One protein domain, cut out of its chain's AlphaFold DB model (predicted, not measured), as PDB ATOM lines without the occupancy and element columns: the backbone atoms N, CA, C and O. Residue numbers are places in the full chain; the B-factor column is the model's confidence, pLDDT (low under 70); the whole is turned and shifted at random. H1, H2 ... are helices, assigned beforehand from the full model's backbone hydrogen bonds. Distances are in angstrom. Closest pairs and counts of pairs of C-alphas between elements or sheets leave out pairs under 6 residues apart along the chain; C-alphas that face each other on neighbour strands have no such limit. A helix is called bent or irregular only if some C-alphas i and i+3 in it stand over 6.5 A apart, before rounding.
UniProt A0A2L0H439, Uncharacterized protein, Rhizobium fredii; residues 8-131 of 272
ATOM      1  N   HIS A   8     154.043 172.012 157.951       48.75
ATOM      2  CA  HIS A   8     153.335 173.286 157.815       48.75
ATOM      3  C   HIS A   8     153.643 174.002 156.492       48.75
ATOM      4  O   HIS A   8     152.743 174.623 155.923       48.75
ATOM      5  N   GLU A   9     154.849 173.840 155.939       55.53
ATOM      6  CA  GLU A   9     155.210 174.354 154.607       55.53
ATOM      7  C   GLU A   9     154.657 173.482 153.469       55.53
ATOM      8  O   GLU A   9     154.344 173.966 152.376       55.53
ATOM      9  N   VAL A  10     154.502 172.184 153.729       53.19
ATOM     10  CA  VAL A  10     154.058 171.196 152.741       53.19
ATOM     11  C   VAL A  10     152.543 171.230 152.523       53.19
ATOM     12  O   VAL A  10     152.084 171.123 151.384       53.19
ATOM     13  N   ARG A  11     151.733 171.452 153.568       58.38
ATOM     14  CA  ARG A  11     150.257 171.450 153.465       58.38
ATOM     15  C   ARG A  11     149.686 172.385 152.382       58.38
ATOM     16  O   ARG A  11     148.832 171.926 151.621       58.38
ATOM     17  N   PRO A  12     150.105 173.660 152.261       65.88
ATOM     18  CA  PRO A  12     149.627 174.536 151.190       65.88
ATOM     19  C   PRO A  12     150.025 174.037 149.797       65.88
ATOM     20  O   PRO A  12     149.224 174.123 148.866       65.88
ATOM     21  N   ARG A  13     151.235 173.479 149.667       72.50
ATOM     22  CA  ARG A  13     151.792 172.989 148.399       72.50
ATOM     23  C   ARG A  13     151.143 171.694 147.925       72.50
ATOM     24  O   ARG A  13     151.087 171.475 146.727       72.50
ATOM     25  N   LEU A  14     150.588 170.886 148.830       77.12
ATOM     26  CA  LEU A  14     149.868 169.649 148.502       77.12
ATOM     27  C   LEU A  14     148.368 169.842 148.239       77.12
ATOM     28  O   LEU A  14     147.664 168.860 148.014       77.12
ATOM     29  N   ARG A  15     147.837 171.075 148.246       78.12
ATOM     30  CA  ARG A  15     146.391 171.319 148.049       78.12
ATOM     31  C   ARG A  15     145.839 170.720 146.753       78.12
ATOM     32  O   ARG A  15     144.687 170.296 146.734       78.12
ATOM     33  N   PHE A  16     146.649 170.646 145.697       85.25
ATOM     34  CA  PHE A  16     146.251 170.038 144.422       85.25
ATOM     35  C   PHE A  16     145.894 168.543 144.557       85.25
ATOM     36  O   PHE A  16     145.059 168.037 143.803       85.25
ATOM     37  N   LEU A  17     146.429 167.855 145.574       85.75
ATOM     38  CA  LEU A  17     146.124 166.454 145.874       85.75
ATOM     39  C   LEU A  17     144.723 166.226 146.455       85.75
ATOM     40  O   LEU A  17     144.271 165.087 146.541       85.75
ATOM     41  N   LEU A  18     144.002 167.287 146.830       83.12
ATOM     42  CA  LEU A  18     142.600 167.182 147.246       83.12
ATOM     43  C   LEU A  18     141.643 167.016 146.053       83.12
ATOM     44  O   LEU A  18     140.462 166.721 146.254       83.12
ATOM     45  N   SER A  19     142.141 167.188 144.825       87.06
ATOM     46  CA  SER A  19     141.363 167.007 143.601       87.06
ATOM     47  C   SER A  19     140.922 165.552 143.405       87.06
ATOM     48  O   SER A  19     141.605 164.605 143.797       87.06
ATOM     49  N   ASN A  20     139.785 165.355 142.731       90.75
ATOM     50  CA  ASN A  20     139.316 164.009 142.381       90.75
ATOM     51  C   ASN A  20     140.311 163.279 141.466       90.75
ATOM     52  O   ASN A  20     140.485 162.073 141.605       90.75
ATOM     53  N   ALA A  21     141.004 164.006 140.583       92.00
ATOM     54  CA  ALA A  21     142.033 163.438 139.718       92.00
ATOM     55  C   ALA A  21     143.176 162.810 140.530       92.00
ATOM     56  O   ALA A  21     143.541 161.662 140.282       92.00
ATOM     57  N   ALA A  22     143.678 163.518 141.547       90.12
ATOM     58  CA  ALA A  22     144.730 163.007 142.418       90.12
ATOM     59  C   ALA A  22     144.263 161.809 143.265       90.12
ATOM     60  O   ALA A  22     145.011 160.846 143.424       90.12
ATOM     61  N   LYS A  23     143.013 161.810 143.748       89.94
ATOM     62  CA  LYS A  23     142.443 160.654 144.468       89.94
ATOM     63  C   LYS A  23     142.334 159.415 143.583       89.94
ATOM     64  O   LYS A  23     142.685 158.321 144.018       89.94
ATOM     65  N   GLU A  24     141.880 159.567 142.340       93.62
ATOM     66  CA  GLU A  24     141.830 158.458 141.375       93.62
ATOM     67  C   GLU A  24     143.229 157.941 141.022       93.62
ATOM     68  O   GLU A  24     143.434 156.737 140.863       93.62
ATOM     69  N   GLU A  25     144.216 158.831 140.950       94.56
ATOM     70  CA  GLU A  25     145.620 158.456 140.802       94.56
ATOM     71  C   GLU A  25     146.125 157.645 142.006       94.56
ATOM     72  O   GLU A  25     146.721 156.580 141.828       94.56
ATOM     73  N   GLY A  26     145.784 158.080 143.224       91.25
ATOM     74  CA  GLY A  26     146.031 157.346 144.465       91.25
ATOM     75  C   GLY A  26     145.403 155.953 144.463       91.25
ATOM     76  O   GLY A  26     146.089 154.980 144.757       91.25
ATOM     77  N   LYS A  27     144.138 155.815 144.039       91.94
ATOM     78  CA  LYS A  27     143.460 154.508 143.921       91.94
ATOM     79  C   LYS A  27     144.157 153.576 142.935       91.94
ATOM     80  O   LYS A  27     144.326 152.392 143.221       91.94
ATOM     81  N   LYS A  28     144.590 154.095 141.779       94.62
ATOM     82  CA  LYS A  28     145.370 153.315 140.805       94.62
ATOM     83  C   LYS A  28     146.680 152.829 141.420       94.62
ATOM     84  O   LYS A  28     147.014 151.659 141.261       94.62
ATOM     85  N   MET A  29     147.387 153.694 142.146       94.75
ATOM     86  CA  MET A  29     148.633 153.329 142.819       94.75
ATOM     87  C   MET A  29     148.407 152.316 143.952       94.75
ATOM     88  O   MET A  29     149.121 151.319 144.038       94.75
ATOM     89  N   ALA A  30     147.368 152.496 144.768       89.69
ATOM     90  CA  ALA A  30     146.996 151.562 145.828       89.69
ATOM     91  C   ALA A  30     146.652 150.173 145.265       89.69
ATOM     92  O   ALA A  30     147.085 149.161 145.810       89.69
ATOM     93  N   ASN A  31     145.968 150.112 144.117       87.00
ATOM     94  CA  ASN A  31     145.732 148.855 143.404       87.00
ATOM     95  C   ASN A  31     147.019 148.216 142.868       87.00
ATOM     96  O   ASN A  31     147.124 146.994 142.833       87.00
ATOM     97  N   LEU A  32     148.018 148.999 142.454       88.88
ATOM     98  CA  LEU A  32     149.322 148.430 142.104       88.88
ATOM     99  C   LEU A  32     149.992 147.819 143.337       88.88
ATOM    100  O   LEU A  32     150.544 146.721 143.249       88.88
ATOM    101  N   PHE A  33     149.893 148.476 144.494       87.69
ATOM    102  CA  PHE A  33     150.467 147.978 145.745       87.69
ATOM    103  C   PHE A  33     149.705 146.783 146.318       87.69
ATOM    104  O   PHE A  33     150.330 145.921 146.923       87.69
ATOM    105  N   SER A  34     148.397 146.657 146.088       78.75
ATOM    106  CA  SER A  34     147.618 145.495 146.547       78.75
ATOM    107  C   SER A  34     148.053 144.187 145.882       78.75
ATOM    108  O   SER A  34     147.857 143.108 146.430       78.75
ATOM    109  N   THR A  35     148.722 144.269 144.728       79.12
ATOM    110  CA  THR A  35     149.336 143.099 144.094       79.12
ATOM    111  C   THR A  35     150.657 142.682 144.748       79.12
ATOM    112  O   THR A  35     151.193 141.630 144.389       79.12
ATOM    113  N   TYR A  36     151.201 143.467 145.682       77.12
ATOM    114  CA  TYR A  36     152.351 143.066 146.488       77.12
ATOM    115  C   TYR A  36     152.036 141.769 147.229       77.12
ATOM    116  O   TYR A  36     150.961 141.622 147.801       77.12
ATOM    117  N   SER A  37     152.986 140.841 147.248       71.06
ATOM    118  CA  SER A  37     152.927 139.708 148.159       71.06
ATOM    119  C   SER A  37     154.328 139.353 148.617       71.06
ATOM    120  O   SER A  37     155.255 139.271 147.810       71.06
ATOM    121  N   TYR A  38     154.459 139.099 149.912       65.12
ATOM    122  CA  TYR A  38     155.689 138.640 150.538       65.12
ATOM    123  C   TYR A  38     156.133 137.283 149.971       65.12
ATOM    124  O   TYR A  38     157.326 137.007 149.882       65.12
ATOM    125  N   ARG A  39     155.175 136.460 149.514       63.00
ATOM    126  CA  ARG A  39     155.414 135.140 148.906       63.00
ATOM    127  C   ARG A  39     155.918 135.213 147.459       63.00
ATOM    128  O   ARG A  39     156.306 134.187 146.905       63.00
ATOM    129  N   LYS A  40     155.874 136.385 146.812       69.69
ATOM    130  CA  LYS A  40     156.398 136.555 145.449       69.69
ATOM    131  C   LYS A  40     157.922 136.613 145.451       69.69
ATOM    132  O   LYS A  40     158.541 137.164 146.362       69.69
ATOM    133  N   ASP A  41     158.490 136.118 144.355       70.00
ATOM    134  CA  ASP A  41     159.917 136.194 144.059       70.00
ATOM    135  C   ASP A  41     160.490 137.620 144.283       70.00
ATOM    136  O   ASP A  41     159.886 138.604 143.832       70.00
ATOM    137  N   PRO A  42     161.628 137.770 144.991       71.00
ATOM    138  CA  PRO A  42     162.317 139.047 145.185       71.00
ATOM    139  C   PRO A  42     162.637 139.801 143.913       71.00
ATOM    140  O   PRO A  42     162.266 140.971 143.843       71.00
ATOM    141  N   GLY A  43     163.193 139.146 142.896       76.56
ATOM    142  CA  GLY A  43     163.509 139.793 141.625       76.56
ATOM    143  C   GLY A  43     162.264 140.336 140.923       76.56
ATOM    144  O   GLY A  43     162.279 141.451 140.396       76.56
ATOM    145  N   ARG A  44     161.147 139.601 140.974       79.12
ATOM    146  CA  ARG A  44     159.859 140.038 140.414       79.12
ATOM    147  C   ARG A  44     159.273 141.233 141.159       79.12
ATOM    148  O   ARG A  44     158.784 142.160 140.517       79.12
ATOM    149  N   THR A  45     159.328 141.223 142.488       82.38
ATOM    150  CA  THR A  45     158.873 142.353 143.310       82.38
ATOM    151  C   THR A  45     159.757 143.578 143.082       82.38
ATOM    152  O   THR A  45     159.228 144.642 142.772       82.38
ATOM    153  N   SER A  46     161.085 143.438 143.115       86.50
ATOM    154  CA  SER A  46     162.007 144.543 142.830       86.50
ATOM    155  C   SER A  46     161.764 145.129 141.440       86.50
ATOM    156  O   SER A  46     161.630 146.342 141.298       86.50
ATOM    157  N   SER A  47     161.600 144.276 140.424       88.31
ATOM    158  CA  SER A  47     161.308 144.702 139.048       88.31
ATOM    159  C   SER A  47     159.970 145.442 138.938       88.31
ATOM    160  O   SER A  47     159.870 146.449 138.238       88.31
ATOM    161  N   GLN A  48     158.939 144.976 139.651       91.62
ATOM    162  CA  GLN A  48     157.638 145.641 139.712       91.62
ATOM    163  C   GLN A  48     157.757 147.053 140.299       91.62
ATOM    164  O   GLN A  48     157.264 148.003 139.692       91.62
ATOM    165  N   PHE A  49     158.401 147.208 141.458       93.62
ATOM    166  CA  PHE A  49     158.527 148.519 142.103       93.62
ATOM    167  C   PHE A  49     159.478 149.448 141.353       93.62
ATOM    168  O   PHE A  49     159.195 150.640 141.261       93.62
ATOM    169  N   HIS A  50     160.517 148.911 140.713       94.81
ATOM    170  CA  HIS A  50     161.364 149.681 139.811       94.81
ATOM    171  C   HIS A  50     160.548 150.259 138.646       94.81
ATOM    172  O   HIS A  50     160.602 151.458 138.383       94.81
ATOM    173  N   HIS A  51     159.690 149.450 138.015       94.81
ATOM    174  CA  HIS A  51     158.802 149.931 136.953       94.81
ATOM    175  C   HIS A  51     157.789 150.983 137.438       94.81
ATOM    176  O   HIS A  51     157.439 151.901 136.692       94.81
ATOM    177  N   ILE A  52     157.314 150.874 138.684       95.19
ATOM    178  CA  ILE A  52     156.443 151.887 139.295       95.19
ATOM    179  C   ILE A  52     157.203 153.205 139.481       95.19
ATOM    180  O   ILE A  52     156.679 154.249 139.096       95.19
ATOM    181  N   ILE A  53     158.429 153.169 140.012       96.31
ATOM    182  CA  ILE A  53     159.274 154.361 140.185       96.31
ATOM    183  C   ILE A  53     159.515 155.048 138.838       96.31
ATOM    184  O   ILE A  53     159.287 156.251 138.715       96.31
ATOM    185  N   GLU A  54     159.899 154.289 137.810       96.44
ATOM    186  CA  GLU A  54     160.113 154.835 136.464       96.44
ATOM    187  C   GLU A  54     158.819 155.387 135.852       96.44
ATOM    188  O   GLU A  54     158.834 156.424 135.195       96.44
ATOM    189  N   SER A  55     157.666 154.771 136.130       94.88
ATOM    190  CA  SER A  55     156.367 155.310 135.710       94.88
ATOM    191  C   SER A  55     156.033 156.647 136.383       94.88
ATOM    192  O   SER A  55     155.452 157.521 135.740       94.88
ATOM    193  N   ILE A  56     156.377 156.817 137.664       94.12
ATOM    194  CA  ILE A  56     156.191 158.085 138.387       94.12
ATOM    195  C   ILE A  56     157.102 159.155 137.775       94.12
ATOM    196  O   ILE A  56     156.607 160.197 137.349       94.12
ATOM    197  N   LYS A  57     158.403 158.871 137.635       91.94
ATOM    198  CA  LYS A  57     159.382 159.798 137.038       91.94
ATOM    199  C   LYS A  57     159.065 160.149 135.582       91.94
ATOM    200  O   LYS A  57     159.265 161.281 135.162       91.94
ATOM    201  N   GLY A  58     158.533 159.192 134.824       89.88
ATOM    202  CA  GLY A  58     158.098 159.367 133.439       89.88
ATOM    203  C   GLY A  58     156.761 160.099 133.276       89.88
ATOM    204  O   GLY A  58     156.252 160.179 132.160       89.88
ATOM    205  N   GLY A  59     156.155 160.600 134.359       88.12
ATOM    206  CA  GLY A  59     154.949 161.430 134.303       88.12
ATOM    207  C   GLY A  59     153.641 160.667 134.071       88.12
ATOM    208  O   GLY A  59     152.608 161.289 133.831       88.12
ATOM    209  N   ARG A  60     153.633 159.329 134.178       92.38
ATOM    210  CA  ARG A  60     152.392 158.523 134.105       92.38
ATOM    211  C   ARG A  60     151.442 158.830 135.267       92.38
ATOM    212  O   ARG A  60     150.229 158.668 135.139       92.38
ATOM    213  N   PHE A  61     152.019 159.249 136.387       95.06
ATOM    214  CA  PHE A  61     151.343 159.638 137.616       95.06
ATOM    215  C   PHE A  61     151.731 161.089 137.950       95.06
ATOM    216  O   PHE A  61     152.612 161.308 138.783       95.06
ATOM    217  N   PRO A  62     151.162 162.087 137.246       94.56
ATOM    218  CA  PRO A  62     151.628 163.469 137.328       94.56
ATOM    219  C   PRO A  62     151.389 164.105 138.701       94.56
ATOM    220  O   PRO A  62     152.234 164.867 139.166       94.56
ATOM    221  N   ASN A  63     150.283 163.782 139.386       94.75
ATOM    222  CA  ASN A  63     150.022 164.339 140.713       94.75
ATOM    223  C   ASN A  63     150.948 163.717 141.766       94.75
ATOM    224  O   ASN A  63     151.439 164.419 142.647       94.75
ATOM    225  N   ILE A  64     151.207 162.411 141.672       95.25
ATOM    226  CA  ILE A  64     152.144 161.710 142.553       95.25
ATOM    227  C   ILE A  64     153.575 162.187 142.292       95.25
ATOM    228  O   ILE A  64     154.303 162.412 143.251       95.25
ATOM    229  N   ALA A  65     153.971 162.397 141.034       95.00
ATOM    230  CA  ALA A  65     155.291 162.923 140.685       95.00
ATOM    231  C   ALA A  65     155.508 164.328 141.265       95.00
ATOM    232  O   ALA A  65     156.494 164.569 141.957       95.00
ATOM    233  N   GLN A  66     154.538 165.229 141.082       93.31
ATOM    234  CA  GLN A  66     154.587 166.568 141.671       93.31
ATOM    235  C   GLN A  66     154.593 166.518 143.210       93.31
ATOM    236  O   GLN A  66     155.275 167.308 143.862       93.31
ATOM    237  N   ALA A  67     153.842 165.592 143.813       91.38
ATOM    238  CA  ALA A  67     153.864 165.390 145.258       91.38
ATOM    239  C   ALA A  67     155.238 164.918 145.737       91.38
ATOM    240  O   ALA A  67     155.729 165.416 146.746       91.38
ATOM    241  N   ASP A  68     155.864 163.997 145.006       94.25
ATOM    242  CA  ASP A  68     157.189 163.482 145.323       94.25
ATOM    243  C   ASP A  68     158.249 164.590 145.256       94.25
ATOM    244  O   ASP A  68     159.067 164.697 146.165       94.25
ATOM    245  N   GLU A  69     158.177 165.494 144.273       91.25
ATOM    246  CA  GLU A  69     159.035 166.687 144.213       91.25
ATOM    247  C   GLU A  69     158.864 167.587 145.447       91.25
ATOM    248  O   GLU A  69     159.845 167.966 146.092       91.25
ATOM    249  N   VAL A  70     157.617 167.888 145.831       89.25
ATOM    250  CA  VAL A  70     157.311 168.678 147.038       89.25
ATOM    251  C   VAL A  70     157.826 167.980 148.302       89.25
ATOM    252  O   VAL A  70     158.306 168.641 149.224       89.25
ATOM    253  N   MET A  71     157.755 166.651 148.335       87.00
ATOM    254  CA  MET A  71     158.229 165.798 149.423       87.00
ATOM    255  C   MET A  71     159.701 165.383 149.258       87.00
ATOM    256  O   MET A  71     160.147 164.460 149.938       87.00
ATOM    257  N   LYS A  72     160.474 166.052 148.392       89.69
ATOM    258  CA  LYS A  72     161.920 165.834 148.199       89.69
ATOM    259  C   LYS A  72     162.306 164.377 147.884       89.69
ATOM    260  O   LYS A  72     163.324 163.891 148.368       89.69
ATOM    261  N   GLY A  73     161.495 163.674 147.098       91.56
ATOM    262  CA  GLY A  73     161.746 162.290 146.683       91.56
ATOM    263  C   GLY A  73     161.359 161.229 147.716       91.56
ATOM    264  O   GLY A  73     161.723 160.065 147.568       91.56
ATOM    265  N   THR A  74     160.660 161.597 148.795       89.94
ATOM    266  CA  THR A  74     160.336 160.657 149.883       89.94
ATOM    267  C   THR A  74     159.420 159.516 149.420       89.94
ATOM    268  O   THR A  74     159.566 158.379 149.878       89.94
ATOM    269  N   LEU A  75     158.488 159.772 148.494       92.62
ATOM    270  CA  LEU A  75     157.576 158.741 147.999       92.62
ATOM    271  C   LEU A  75     158.344 157.723 147.158       92.62
ATOM    272  O   LEU A  75     158.211 156.523 147.395       92.62
ATOM    273  N   THR A  76     159.192 158.172 146.231       96.06
ATOM    274  CA  THR A  76     160.023 157.255 145.435       96.06
ATOM    275  C   THR A  76     161.070 156.536 146.284       96.06
ATOM    276  O   THR A  76     161.251 155.332 146.104       96.06
ATOM    277  N   ALA A  77     161.674 157.200 147.274       94.31
ATOM    278  CA  ALA A  77     162.584 156.568 148.233       94.31
ATOM    279  C   ALA A  77     161.911 155.433 149.023       94.31
ATOM    280  O   ALA A  77     162.495 154.361 149.184       94.31
ATOM    281  N   SER A  78     160.652 155.612 149.442       92.88
ATOM    282  CA  SER A  78     159.895 154.551 150.124       92.88
ATOM    283  C   SER A  78     159.648 153.314 149.255       92.88
ATOM    284  O   SER A  78     159.512 152.210 149.778       92.88
ATOM    285  N   LEU A  79     159.618 153.473 147.927       94.69
ATOM    286  CA  LEU A  79     159.517 152.350 146.995       94.69
ATOM    287  C   LEU A  79     160.878 151.731 146.686       94.69
ATOM    288  O   LEU A  79     160.961 150.521 146.476       94.69
ATOM    289  N   GLN A  80     161.936 152.546 146.686       94.19
ATOM    290  CA  GLN A  80     163.307 152.108 146.434       94.19
ATOM    291  C   GLN A  80     163.750 151.043 147.443       94.19
ATOM    292  O   GLN A  80     164.362 150.061 147.053       94.19
ATOM    293  N   VAL A  81     163.302 151.149 148.694       89.44
ATOM    294  CA  VAL A  81     163.457 150.128 149.747       89.44
ATOM    295  C   VAL A  81     163.096 148.721 149.247       89.44
ATOM    296  O   VAL A  81     163.839 147.768 149.468       89.44
ATOM    297  N   MET A  82     161.990 148.578 148.510       88.31
ATOM    298  CA  MET A  82     161.568 147.283 147.959       88.31
ATOM    299  C   MET A  82     162.375 146.862 146.733       88.31
ATOM    300  O   MET A  82     162.564 145.666 146.512       88.31
ATOM    301  N   VAL A  83     162.845 147.824 145.938       90.25
ATOM    302  CA  VAL A  83     163.767 147.564 144.824       90.25
ATOM    303  C   VAL A  83     165.083 147.003 145.356       90.25
ATOM    304  O   VAL A  83     165.549 145.988 144.842       90.25
ATOM    305  N   ASP A  84     165.581 147.570 146.454       86.12
ATOM    306  CA  ASP A  84     166.802 147.169 147.162       86.12
ATOM    307  C   ASP A  84     166.653 145.829 147.909       86.12
ATOM    308  O   ASP A  84     167.575 145.367 148.578       86.12
ATOM    309  N   GLY A  85     165.491 145.178 147.798       80.06
ATOM    310  CA  GLY A  85     165.237 143.846 148.340       80.06
ATOM    311  C   GLY A  85     164.706 143.834 149.772       80.06
ATOM    312  O   GLY A  85     164.366 142.757 150.269       80.06
ATOM    313  N   ARG A  86     164.546 144.997 150.424       81.06
ATOM    314  CA  ARG A  86     163.921 145.065 151.751       81.06
ATOM    315  C   ARG A  86     162.455 144.656 151.650       81.06
ATOM    316  O   ARG A  86     161.718 145.045 150.738       81.06
ATOM    317  N   ARG A  87     162.021 143.824 152.595       76.38
ATOM    318  CA  ARG A  87     160.662 143.291 152.629       76.38
ATOM    319  C   ARG A  87     159.829 144.023 153.660       76.38
ATOM    320  O   ARG A  87     160.229 144.163 154.811       76.38
ATOM    321  N   LEU A  88     158.646 144.430 153.221       70.88
ATOM    322  CA  LEU A  88     157.619 145.025 154.056       70.88
ATOM    323  C   LEU A  88     156.483 144.014 154.223       70.88
ATOM    324  O   LEU A  88     156.209 143.236 153.310       70.88
ATOM    325  N   PRO A  89     155.810 143.978 155.375       67.62
ATOM    326  CA  PRO A  89     154.702 143.059 155.553       67.62
ATOM    327  C   PRO A  89     153.531 143.423 154.626       67.62
ATOM    328  O   PRO A  89     153.264 144.593 154.350       67.62
ATOM    329  N   GLU A  90     152.793 142.413 154.156       72.19
ATOM    330  CA  GLU A  90     151.694 142.597 153.191       72.19
ATOM    331  C   GLU A  90     150.614 143.560 153.702       72.19
ATOM    332  O   GLU A  90     150.127 144.401 152.949       72.19
ATOM    333  N   TRP A  91     150.295 143.515 154.999       65.56
ATOM    334  CA  TRP A  91     149.317 144.425 155.602       65.56
ATOM    335  C   TRP A  91     149.726 145.898 155.473       65.56
ATOM    336  O   TRP A  91     148.861 146.752 155.258       65.56
ATOM    337  N   LEU A  92     151.028 146.198 155.568       71.69
ATOM    338  CA  LEU A  92     151.556 147.552 155.419       71.69
ATOM    339  C   LEU A  92     151.349 148.003 153.978       71.69
ATOM    340  O   LEU A  92     150.761 149.056 153.743       71.69
ATOM    341  N   MET A  93     151.717 147.147 153.025       79.31
ATOM    342  CA  MET A  93     151.605 147.421 151.592       79.31
ATOM    343  C   MET A  93     150.163 147.580 151.107       79.31
ATOM    344  O   MET A  93     149.876 148.439 150.271       79.31
ATOM    345  N   TRP A  94     149.234 146.794 151.646       76.06
ATOM    346  CA  TRP A  94     147.840 146.808 151.206       76.06
ATOM    347  C   TRP A  94     147.011 147.902 151.862       76.06
ATOM    348  O   TRP A  94     146.035 148.350 151.265       76.06
ATOM    349  N   ARG A  95     147.353 148.320 153.088       64.44
ATOM    350  CA  ARG A  95     146.474 149.189 153.885       64.44
ATOM    351  C   ARG A  95     147.132 150.442 154.439       64.44
ATOM    352  O   ARG A  95     146.407 151.374 154.757       64.44
ATOM    353  N   GLN A  96     148.445 150.502 154.613       70.75
ATOM    354  CA  GLN A  96     149.104 151.601 155.341       70.75
ATOM    355  C   GLN A  96     150.211 152.278 154.523       70.75
ATOM    356  O   GLN A  96     151.207 152.750 155.055       70.75
ATOM    357  N   THR A  97     150.020 152.341 153.210       84.12
ATOM    358  CA  THR A  97     150.908 153.062 152.295       84.12
ATOM    359  C   THR A  97     150.410 154.475 152.031       84.12
ATOM    360  O   THR A  97     149.208 154.746 152.050       84.12
ATOM    361  N   TRP A  98     151.331 155.358 151.647       88.56
ATOM    362  CA  TRP A  98     151.000 156.712 151.198       88.56
ATOM    363  C   TRP A  98     150.043 156.731 149.992       88.56
ATOM    364  O   TRP A  98     149.306 157.694 149.794       88.56
ATOM    365  N   ALA A  99     150.013 155.664 149.185       91.19
ATOM    366  CA  ALA A  99     149.072 155.532 148.075       91.19
ATOM    367  C   ALA A  99     147.622 155.395 148.567       91.19
ATOM    368  O   ALA A  99     146.720 156.004 147.991       91.19
ATOM    369  N   ASN A 100     147.407 154.650 149.657       82.75
ATOM    370  CA  ASN A 100     146.103 154.563 150.314       82.75
ATOM    371  C   ASN A 100     145.719 155.898 150.962       82.75
ATOM    372  O   ASN A 100     144.575 156.321 150.837       82.75
ATOM    373  N   ASP A 101     146.673 156.608 151.572       80.44
ATOM    374  CA  ASP A 101     146.402 157.941 152.123       80.44
ATOM    375  C   ASP A 101     145.931 158.917 151.042       80.44
ATOM    376  O   ASP A 101     144.977 159.666 151.252       80.44
ATOM    377  N   LEU A 102     146.551 158.890 149.858       88.19
ATOM    378  CA  LEU A 102     146.103 159.702 148.730       88.19
ATOM    379  C   LEU A 102     144.722 159.264 148.218       88.19
ATOM    380  O   LEU A 102     143.863 160.114 147.978       88.19
ATOM    381  N   ALA A 103     144.489 157.955 148.081       83.44
ATOM    382  CA  ALA A 103     143.202 157.399 147.657       83.44
ATOM    383  C   ALA A 103     142.048 157.807 148.592       83.44
ATOM    384  O   ALA A 103     140.963 158.159 148.121       83.44
ATOM    385  N   ASP A 104     142.312 157.840 149.900       79.50
ATOM    386  CA  ASP A 104     141.372 158.247 150.949       79.50
ATOM    387  C   ASP A 104     141.223 159.778 151.060       79.50
ATOM    388  O   ASP A 104     140.451 160.284 151.879       79.50
ATOM    389  N   GLY A 105     141.948 160.548 150.239       77.31
ATOM    390  CA  GLY A 105     141.911 162.009 150.251       77.31
ATOM    391  C   GLY A 105     142.610 162.629 151.458       77.31
ATOM    392  O   GLY A 105     142.199 163.693 151.922       77.31
ATOM    393  N   ARG A 106     143.650 161.970 151.972       75.75
ATOM    394  CA  ARG A 106     144.421 162.364 153.156       75.75
ATOM    395  C   ARG A 106     145.898 162.640 152.828       75.75
ATOM    396  O   ARG A 106     146.790 162.045 153.438       75.75
ATOM    397  N   PRO A 107     146.200 163.572 151.906       76.62
ATOM    398  CA  PRO A 107     147.571 163.826 151.459       76.62
ATOM    399  C   PRO A 107     148.524 164.263 152.582       76.62
ATOM    400  O   PRO A 107     149.734 164.088 152.474       76.62
ATOM    401  N   GLN A 108     147.996 164.784 153.694       71.38
ATOM    402  CA  GLN A 108     148.782 165.149 154.871       71.38
ATOM    403  C   GLN A 108     149.489 163.969 155.559       71.38
ATOM    404  O   GLN A 108     150.421 164.209 156.322       71.38
ATOM    405  N   HIS A 109     149.054 162.722 155.335       74.44
ATOM    406  CA  HIS A 109     149.661 161.533 155.951       74.44
ATOM    407  C   HIS A 109     150.700 160.848 155.057       74.44
ATOM    408  O   HIS A 109     151.515 160.080 155.558       74.44
ATOM    409  N   MET A 110     150.750 161.194 153.766       80.06
ATOM    410  CA  MET A 110     151.602 160.523 152.780       80.06
ATOM    411  C   MET A 110     153.087 160.508 153.170       80.06
ATOM    412  O   MET A 110     153.727 159.467 153.079       80.06
ATOM    413  N   VAL A 111     153.632 161.636 153.643       78.69
ATOM    414  CA  VAL A 111     155.047 161.726 154.059       78.69
ATOM    415  C   VAL A 111     155.334 160.802 155.241       78.69
ATOM    416  O   VAL A 111     156.338 160.095 155.243       78.69
ATOM    417  N   ALA A 112     154.449 160.788 156.240       72.31
ATOM    418  CA  ALA A 112     154.620 159.960 157.428       72.31
ATOM    419  C   ALA A 112     154.576 158.468 157.072       72.31
ATOM    420  O   ALA A 112     155.454 157.715 157.488       72.31
ATOM    421  N   SER A 113     153.616 158.057 156.241       76.94
ATOM    422  CA  SER A 113     153.499 156.676 155.766       76.94
ATOM    423  C   SER A 113     154.691 156.257 154.901       76.94
ATOM    424  O   SER A 113     155.194 155.145 155.045       76.94
ATOM    425  N   ALA A 114     155.199 157.144 154.040       81.25
ATOM    426  CA  ALA A 114     156.393 156.882 153.237       81.25
ATOM    427  C   ALA A 114     157.652 156.716 154.108       81.25
ATOM    428  O   ALA A 114     158.389 155.749 153.929       81.25
ATOM    429  N   ASN A 115     157.859 157.585 155.101       78.50
ATOM    430  CA  ASN A 115     158.959 157.439 156.060       78.50
ATOM    431  C   ASN A 115     158.832 156.157 156.886       78.50
ATOM    432  O   ASN A 115     159.821 155.467 157.107       78.50
ATOM    433  N   TYR A 116     157.614 155.791 157.292       74.94
ATOM    434  CA  TYR A 116     157.384 154.540 158.006       74.94
ATOM    435  C   TYR A 116     157.774 153.320 157.163       74.94
ATOM    436  O   TYR A 116     158.411 152.411 157.680       74.94
ATOM    437  N   MET A 117     157.470 153.321 155.861       82.38
ATOM    438  CA  MET A 117     157.920 152.269 154.941       82.38
ATOM    439  C   MET A 117     159.450 152.202 154.819       82.38
ATOM    440  O   MET A 117     159.993 151.106 154.711       82.38
ATOM    441  N   ILE A 118     160.145 153.344 154.855       83.44
ATOM    442  CA  ILE A 118     161.616 153.404 154.807       83.44
ATOM    443  C   ILE A 118     162.235 152.832 156.084       83.44
ATOM    444  O   ILE A 118     163.131 151.992 156.024       83.44
ATOM    445  N   GLU A 119     161.732 153.270 157.233       78.94
ATOM    446  CA  GLU A 119     162.302 152.991 158.553       78.94
ATOM    447  C   GLU A 119     161.797 151.678 159.170       78.94
ATOM    448  O   GLU A 119     162.213 151.325 160.270       78.94
ATOM    449  N   TYR A 120     160.872 150.966 158.514       71.94
ATOM    450  CA  TYR A 120     160.162 149.831 159.112       71.94
ATOM    451  C   TYR A 120     161.105 148.753 159.658       71.94
ATOM    452  O   TYR A 120     160.939 148.319 160.795       71.94
ATOM    453  N   GLN A 121     162.082 148.318 158.855       63.59
ATOM    454  CA  GLN A 121     163.021 147.268 159.260       63.59
ATOM    455  C   GLN A 121     163.935 147.740 160.390       63.59
ATOM    456  O   GLN A 121     164.043 147.051 161.394       63.59
ATOM    457  N   ASP A 122     164.492 148.943 160.276       67.25
ATOM    458  CA  ASP A 122     165.371 149.522 161.293       67.25
ATOM    459  C   ASP A 122     164.633 149.681 162.642       67.25
ATOM    460  O   ASP A 122     165.186 149.400 163.703       67.25
ATOM    461  N   LYS A 123     163.349 150.074 162.616       59.66
ATOM    462  CA  LYS A 123     162.496 150.117 163.816       59.66
ATOM    463  C   LYS A 123     162.200 148.726 164.356       59.66
ATOM    464  O   LYS A 123     162.208 148.544 165.565       59.66
ATOM    465  N   LEU A 124     161.925 147.758 163.486       52.59
ATOM    466  CA  LEU A 124     161.686 146.378 163.902       52.59
ATOM    467  C   LEU A 124     162.926 145.791 164.587       52.59
ATOM    468  O   LEU A 124     162.790 145.183 165.639       52.59
ATOM    469  N   GLU A 125     164.118 146.017 164.039       50.81
ATOM    470  CA  GLU A 125     165.387 145.581 164.631       50.81
ATOM    471  C   GLU A 125     165.637 146.247 165.987       50.81
ATOM    472  O   GLU A 125     165.889 145.551 166.962       50.81
ATOM    473  N   GLN A 126     165.448 147.567 166.104       49.22
ATOM    474  CA  GLN A 126     165.553 148.266 167.395       49.22
ATOM    475  C   GLN A 126     164.581 147.713 168.447       49.22
ATOM    476  O   GLN A 126     164.933 147.604 169.624       49.22
ATOM    477  N   LEU A 127     163.363 147.355 168.034       43.06
ATOM    478  CA  LEU A 127     162.348 146.748 168.897       43.06
ATOM    479  C   LEU A 127     162.710 145.310 169.303       43.06
ATOM    480  O   LEU A 127     162.468 144.901 170.439       43.06
ATOM    481  N   LEU A 128     163.315 144.537 168.403       40.59
ATOM    482  CA  LEU A 128     163.799 143.186 168.695       40.59
ATOM    483  C   LEU A 128     165.033 143.212 169.612       40.59
ATOM    484  O   LEU A 128     165.099 142.441 170.564       40.59
ATOM    485  N   ASP A 129     165.950 144.159 169.418       42.44
ATOM    486  CA  ASP A 129     167.136 144.336 170.264       42.44
ATOM    487  C   ASP A 129     166.793 144.816 171.684       42.44
ATOM    488  O   ASP A 129     167.471 144.470 172.656       42.44
ATOM    489  N   THR A 130     165.732 145.612 171.835       37.47
ATOM    490  CA  THR A 130     165.248 146.064 173.152       37.47
ATOM    491  C   THR A 130     164.431 144.996 173.877       37.47
ATOM    492  O   THR A 130     164.544 144.881 175.098       37.47
ATOM    493  N   SER A 131     163.678 144.164 173.151       31.81
ATOM    494  CA  SER A 131     162.938 143.028 173.724       31.81
ATOM    495  C   SER A 131     163.831 141.824 174.048       31.81
ATOM    496  O   SER A 131     163.589 141.143 175.043       31.81
TER     497      SER A 131
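Overview. This is residues 8 to 131 of the 272 residues of an uncharacterized protein of Rhizobium fredii (UniProt A0A2L0H439). A compact all-helix body in which H4, H6 and H9a form a curved row, and H8 and H3 carry the curve round to the opposite side. H5 crosses one end with the short H1 and H2 nearby, H7 packs on the far part of H3, and residues 122 to 131 of H9 stick out as an arm. The 124 printed residues hold nine named helices, H1 to H9 in chain order, and no named strand. The radius of gyration of the C-alphas is 14.2 A, and the spans are 41 by 32 by 22 A.

Arrangement. H1, residues 8 to 13, is close but not clearly touching to H5, residues 62 to 70; the closest C-alphas, of Val 10 and Val 70, are 7.0 A apart. H5 is the hub, touching four helices. H2, residues 15 to 18, only just touches it, with 3 pairs of C-alphas within 8 A, Leu 17 and Asn 63 closest at 6.8 A. H3, residues 20 to 34, touches H5 with residues 22 to 26 alone, about perpendicular at 88 degrees, Ala 22 and Asn 63 closest at 5.7 A. H4, residues 42 to 57, touches H5 only at the corner, Ile 56 and Ala 65 at 5.4 A. H6, residues 74 to 83, touches H5 only just and only at the corner, with 3 pairs within 8 A, Asp 68 and Leu 75 at 5.5 A. H4 and H6 touch at a shallow tilt of 26 degrees, opposite ways, Ser 46 and Val 83 at 4.0 A. H7, residues 90 to 95, touches residues 30 to 34 of H3, Ser 34 and Trp 94 at 4.8 A. H8, residues 98 to 103, touches H3 at a steep tilt of 50 degrees, Gly 26 and Ala 103 at 4.3 A. H9, residues 107 to 131, was assigned as one helix by its hydrogen bonds but is bent, with C-alphas 118 and 121 7.7 A apart; its arms H9a, residues 107 to 118, and H9b, residues 121 to 131, stand at 65 degrees. H8 and H9a form a hairpin, Trp 98 and Met 110 at 4.2 A. H6 and H9a touch at a shallow tilt of 33 degrees, only just short of steep, Ser 78 and Ile 118 at 5.1 A. Helix packing is only just mostly aligned: leaving out the pairs that touch only at the corner or at their ends, 4 of the 6 pairs of helices that touch and have a tilt are at a shallow tilt. Every O i to N i+4 pair is within hydrogen-bond range in H3, H4, H5, H7, H8 and H9b; H6 has 5 of 6, H9a 6 of 8, H1 0 of 2 with 1 of 3 O i to N i+3 pairs, and H2 is too short for such a pair.

Along the chain. H1 begins at C-alpha 8 (153.335, 173.286, 157.815). H3 is 20.7 A long, H4 22.5 A, H6 14.4 A, H9a 17.8 A and H9b 15.1 A, ending at C-alpha 131 (162.938, 143.028, 173.724).

Size, cuts and confidence. The C-alphas of Ala 21 and Ser 131, the two farthest apart, are 44.8 A apart. The printed part has no cut, and no link is long. Mean pLDDT of the printed part is 80.1; it is under 70 in 22 residues, among them 8 to 12 and 121 to 131.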